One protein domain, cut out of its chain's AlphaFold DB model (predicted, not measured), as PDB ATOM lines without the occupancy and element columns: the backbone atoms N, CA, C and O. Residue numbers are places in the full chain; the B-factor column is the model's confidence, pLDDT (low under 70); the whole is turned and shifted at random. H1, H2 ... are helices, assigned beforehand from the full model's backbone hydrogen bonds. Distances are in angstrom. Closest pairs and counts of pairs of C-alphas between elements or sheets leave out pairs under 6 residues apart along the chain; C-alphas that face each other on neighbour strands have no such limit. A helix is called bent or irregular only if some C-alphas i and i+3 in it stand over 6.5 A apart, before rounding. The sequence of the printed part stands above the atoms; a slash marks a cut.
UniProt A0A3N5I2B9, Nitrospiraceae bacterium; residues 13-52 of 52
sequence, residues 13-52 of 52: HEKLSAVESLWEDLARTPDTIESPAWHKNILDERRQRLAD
ATOM      1  N   HIS A  13     162.604 178.196 179.063       97.75
ATOM      2  CA  HIS A  13     163.502 179.204 178.497       97.75
ATOM      3  C   HIS A  13     164.965 178.963 178.892       97.75
ATOM      4  O   HIS A  13     165.840 178.965 178.033       97.75
ATOM      5  N   GLU A  14     165.222 178.669 180.167       97.75
ATOM      6  CA  GLU A  14     166.571 178.361 180.657       97.75
ATOM      7  C   GLU A  14     167.139 177.108 179.984       97.75
ATOM      8  O   GLU A  14     168.313 177.071 179.625       97.75
ATOM      9  N   LYS A  15     166.305 176.082 179.770       97.50
ATOM     10  CA  LYS A  15     166.726 174.859 179.070       97.50
ATOM     11  C   LYS A  15     167.116 175.145 177.631       97.50
ATOM     12  O   LYS A  15     168.146 174.658 177.179       97.50
ATOM     13  N   LEU A  16     166.296 175.922 176.928       97.50
ATOM     14  CA  LEU A  16     166.562 176.297 175.544       97.50
ATOM     15  C   LEU A  16     167.848 177.122 175.440       97.50
ATOM     16  O   LEU A  16     168.722 176.760 174.663       97.50
ATOM     17  N   SER A  17     168.023 178.129 176.300       97.00
ATOM     18  CA  SER A  17     169.237 178.952 176.325       97.00
ATOM     19  C   SER A  17     170.502 178.134 176.625       97.00
ATOM     20  O   SER A  17     171.543 178.346 175.998       97.00
ATOM     21  N   ALA A  18     170.421 177.151 177.529       95.62
ATOM     22  CA  ALA A  18     171.537 176.250 177.814       95.62
ATOM     23  C   ALA A  18     171.893 175.363 176.608       95.62
ATOM     24  O   ALA A  18     173.073 175.184 176.305       95.62
ATOM     25  N   VAL A  19     170.887 174.829 175.906       95.31
ATOM     26  CA  VAL A  19     171.096 174.036 174.684       95.31
ATOM     27  C   VAL A  19     171.692 174.896 173.572       95.31
ATOM     28  O   VAL A  19     172.638 174.455 172.933       95.31
ATOM     29  N   GLU A  20     171.192 176.115 173.368       96.38
ATOM     30  CA  GLU A  20     171.706 177.056 172.365       96.38
ATOM     31  C   GLU A  20     173.164 177.430 172.632       96.38
ATOM     32  O   GLU A  20     173.989 177.335 171.730       96.38
ATOM     33  N   SER A  21     173.499 177.767 173.881       94.62
ATOM     34  CA  SER A  21     174.873 178.108 174.271       94.62
ATOM     35  C   SER A  21     175.829 176.935 174.055       94.62
ATOM     36  O   SER A  21     176.942 177.113 173.563       94.62
ATOM     37  N   LEU A  22     175.388 175.716 174.388       91.88
ATOM     38  CA  LEU A  22     176.157 174.501 174.131       91.88
ATOM     39  C   LEU A  22     176.342 174.267 172.627       91.88
ATOM     40  O   LEU A  22     177.437 173.926 172.188       91.88
ATOM     41  N   TRP A  23     175.285 174.449 171.835       92.06
ATOM     42  CA  TRP A  23     175.352 174.292 170.385       92.06
ATOM     43  C   TRP A  23     176.294 175.306 169.744       92.06
ATOM     44  O   TRP A  23     177.071 174.933 168.868       92.06
ATOM     45  N   GLU A  24     176.242 176.565 170.180       93.75
ATOM     46  CA  GLU A  24     177.118 177.625 169.686       93.75
ATOM     47  C   GLU A  24     178.588 177.296 169.957       93.75
ATOM     48  O   GLU A  24     179.422 177.444 169.067       93.75
ATOM     49  N   ASP A  25     178.906 176.807 171.157       91.19
ATOM     50  CA  ASP A  25     180.270 176.426 171.519       91.19
ATOM     51  C   ASP A  25     180.776 175.239 170.683       91.19
ATOM     52  O   ASP A  25     181.829 175.330 170.051       91.19
ATOM     53  N   LEU A  26     179.984 174.164 170.574       88.38
ATOM     54  CA  LEU A  26     180.334 172.985 169.769       88.38
ATOM     55  C   LEU A  26     180.490 173.319 168.277       88.38
ATOM     56  O   LEU A  26     181.345 172.753 167.593       88.38
ATOM     57  N   ALA A  27     179.687 174.253 167.764       88.31
ATOM     58  CA  ALA A  27     179.734 174.674 166.368       88.31
ATOM     59  C   ALA A  27     180.991 175.488 166.012       88.31
ATOM     60  O   ALA A  27     181.292 175.630 164.827       88.31
ATOM     61  N   ARG A  28     181.742 176.011 166.993       90.19
ATOM     62  CA  ARG A  28     182.990 176.758 166.736       90.19
ATOM     63  C   ARG A  28     184.127 175.864 166.254       90.19
ATOM     64  O   ARG A  28     185.026 176.354 165.575       90.19
ATOM     65  N   THR A  29     184.098 174.573 166.580       85.56
ATOM     66  CA  THR A  29     185.144 173.610 166.202       85.56
ATOM     67  C   THR A  29     184.547 172.344 165.581       85.56
ATOM     68  O   THR A  29     184.730 171.246 166.111       85.56
ATOM     69  N   PRO A  30     183.856 172.450 164.433       77.69
ATOM     70  CA  PRO A  30     183.115 171.332 163.845       77.69
ATOM     71  C   PRO A  30     184.013 170.129 163.512       77.69
ATOM     72  O   PRO A  30     183.585 168.988 163.646       77.69
ATOM     73  N   ASP A  31     185.279 170.377 163.171       79.69
ATOM     74  CA  ASP A  31     186.249 169.335 162.811       79.69
ATOM     75  C   ASP A  31     186.762 168.532 164.018       79.69
ATOM     76  O   ASP A  31     187.370 167.477 163.855       79.69
ATOM     77  N   THR A  32     186.527 169.014 165.245       82.25
ATOM     78  CA  THR A  32     186.940 168.316 166.479       82.25
ATOM     79  C   THR A  32     185.968 167.219 166.900       82.25
ATOM     80  O   THR A  32     186.300 166.401 167.759       82.25
ATOM     81  N   ILE A  33     184.775 167.186 166.301       79.56
ATOM     82  CA  ILE A  33     183.733 166.216 166.615       79.56
ATOM     83  C   ILE A  33     183.633 165.248 165.442       79.56
ATOM     84  O   ILE A  33     183.056 165.560 164.399       79.56
ATOM     85  N   GLU A  34     184.183 164.047 165.615       82.50
ATOM     86  CA  GLU A  34     184.035 162.998 164.611       82.50
ATOM     87  C   GLU A  34     182.552 162.660 164.425       82.50
ATOM     88  O   GLU A  34     181.835 162.308 165.368       82.50
ATOM     89  N   SER A  35     182.081 162.762 163.181       83.06
ATOM     90  CA  SER A  35     180.733 162.322 162.844       83.06
ATOM     91  C   SER A  35     180.600 160.819 163.105       83.06
ATOM     92  O   SER A  35     181.446 160.045 162.648       83.06
ATOM     93  N   PRO A  36     179.521 160.365 163.766       88.25
ATOM     94  CA  PRO A  36     179.270 158.942 163.932       88.25
ATOM     95  C   PRO A  36     179.224 158.220 162.584       88.25
ATOM     96  O   PRO A  36     178.650 158.731 161.620       88.25
ATOM     97  N   ALA A  37     179.740 156.990 162.530       87.06
ATOM     98  CA  ALA A  37     179.814 156.211 161.290       87.06
ATOM     99  C   ALA A  37     178.452 156.044 160.581       87.06
ATOM    100  O   ALA A  37     178.389 156.007 159.353       87.06
ATOM    101  N   TRP A  38     177.348 155.996 161.336       92.44
ATOM    102  CA  TRP A  38     175.996 155.875 160.781       92.44
ATOM    103  C   TRP A  38     175.497 157.148 160.081       92.44
ATOM    104  O   TRP A  38     174.596 157.061 159.248       92.44
ATOM    105  N   HIS A  39     176.062 158.323 160.384       91.69
ATOM    106  CA  HIS A  39     175.591 159.600 159.842       91.69
ATOM    107  C   HIS A  39     175.720 159.634 158.315       91.69
ATOM    108  O   HIS A  39     174.801 160.072 157.622       91.69
ATOM    109  N   LYS A  40     176.814 159.071 157.786       89.44
ATOM    110  CA  LYS A  40     177.035 158.929 156.345       89.44
ATOM    111  C   LYS A  40     175.922 158.118 155.674       89.44
ATOM    112  O   LYS A  40     175.369 158.573 154.679       89.44
ATOM    113  N   ASN A  41     175.555 156.971 156.247       94.19
ATOM    114  CA  ASN A  41     174.539 156.085 155.671       94.19
ATOM    115  C   ASN A  41     173.198 156.816 155.501       94.19
ATOM    116  O   ASN A  41     172.590 156.750 154.439       94.19
ATOM    117  N   ILE A  42     172.785 157.595 156.506       94.81
ATOM    118  CA  ILE A  42     171.545 158.385 156.439       94.81
ATOM    119  C   ILE A  42     171.632 159.491 155.381       94.81
ATOM    120  O   ILE A  42     170.648 159.757 154.685       94.81
ATOM    121  N   LEU A  43     172.778 160.166 155.256       93.94
ATOM    122  CA  LEU A  43     172.975 161.187 154.222       93.94
ATOM    123  C   LEU A  43     172.911 160.580 152.816       93.94
ATOM    124  O   LEU A  43     172.298 161.175 151.930       93.94
ATOM    125  N   ASP A  44     173.489 159.397 152.627       94.62
ATOM    126  CA  ASP A  44     173.472 158.683 151.352       94.62
ATOM    127  C   ASP A  44     172.052 158.203 150.998       94.62
ATOM    128  O   ASP A  44     171.577 158.473 149.895       94.62
ATOM    129  N   GLU A  45     171.313 157.625 151.952       95.94
ATOM    130  CA  GLU A  45     169.897 157.259 151.781       95.94
ATOM    131  C   GLU A  45     169.018 158.466 151.415       95.94
ATOM    132  O   GLU A  45     168.128 158.382 150.565       95.94
ATOM    133  N   ARG A  46     169.242 159.619 152.060       95.94
ATOM    134  CA  ARG A  46     168.519 160.862 151.745       95.94
ATOM    135  C   ARG A  46     168.863 161.381 150.356       95.94
ATOM    136  O   ARG A  46     167.959 161.843 149.666       95.94
ATOM    137  N   ARG A  47     170.131 161.302 149.949       95.38
ATOM    138  CA  ARG A  47     170.572 161.732 148.619       95.38
ATOM    139  C   ARG A  47     169.952 160.866 147.524       95.38
ATOM    140  O   ARG A  47     169.510 161.425 146.529       95.38
ATOM    141  N   GLN A  48     169.856 159.553 147.736       95.62
ATOM    142  CA  GLN A  48     169.216 158.645 146.783       95.62
ATOM    143  C   GLN A  48     167.739 159.001 146.566       95.62
ATOM    144  O   GLN A  48     167.319 159.162 145.430       95.62
ATOM    145  N   ARG A  49     166.978 159.236 147.644       95.06
ATOM    146  CA  ARG A  49     165.549 159.605 147.553       95.06
ATOM    147  C   ARG A  49     165.264 160.920 146.829       95.06
ATOM    148  O   ARG A  49     164.129 161.140 146.434       95.06
ATOM    149  N   LEU A  50     166.239 161.824 146.758       94.56
ATOM    150  CA  LEU A  50     166.107 163.101 146.049       94.56
ATOM    151  C   LEU A  50     166.557 163.013 144.585       94.56
ATOM    152  O   LEU A  50     166.323 163.955 143.834       94.56
ATOM    153  N   ALA A  51     167.265 161.944 144.212       89.50
ATOM    154  CA  ALA A  51     167.737 161.707 142.851       89.50
ATOM    155  C   ALA A  51     166.724 160.924 141.992       89.50
ATOM    156  O   ALA A  51     166.890 160.889 140.772       89.50
ATOM    157  N   ASP A  52     165.714 160.327 142.632       63.22
ATOM    158  CA  ASP A  52     164.559 159.655 142.020       63.22
ATOM    159  C   ASP A  52     163.404 160.650 141.777       63.22
ATOM    160  O   ASP A  52     162.719 160.517 140.735       63.22
TER     161      ASP A  52
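What this domain is: This is residues 13 to 52 of the 52 residues of a protein of Nitrospiraceae bacterium (UniProt A0A3N5I2B9). Two helices of equal residue count, H1 and H2, make the two arms of a wide, open V, and residues 28 to 36 between them form its bottom. The arms have no contact with each other, and the far tips of the V are the beginning of H1 and the end of H2. The printed part has 40 residues with two named helices, H1 then H2 along the chain, and no named strand, and its class is all helix. It is extended, with a radius of gyration of the C-alphas of 14.9 A, and elongated, with spans of 42 by 25 by 14 A.

Where its parts are: H1, residues 13 to 27, is 20.8 A long from first to last C-alpha; it begins with C-alpha 13 at (163.502, 179.204, 178.497) and ends with C-alpha 27 at (179.734, 174.674, 166.368). H2, residues 37 to 51, is 22.7 A long and ends with C-alpha 51 at (167.737, 161.707, 142.851). H2 is neither bent nor irregular, but only just: C-alphas 37 and 40 are 6.3 A apart.

How they stand to each other: H1 and H2 are apart, with no C-alpha of the one within 8 A of the other. A short link of 9 residues joins them. In H1 every O i to N i+4 pair is within hydrogen-bond range, and in H2 10 of 11 are.

The domain as a whole: Residues 13 to 52 stand free, with no C-alpha 8 or more residues away along the chain within 10 A. The two C-alphas farthest apart are those of Glu 14 and Asp 52, at 43.0 A. The printed part has no cut and no long link, and it ends at residue 52, the chain's last residue. The mean pLDDT of the printed part is 90.7, and residue 52 is the one printed residue under 70.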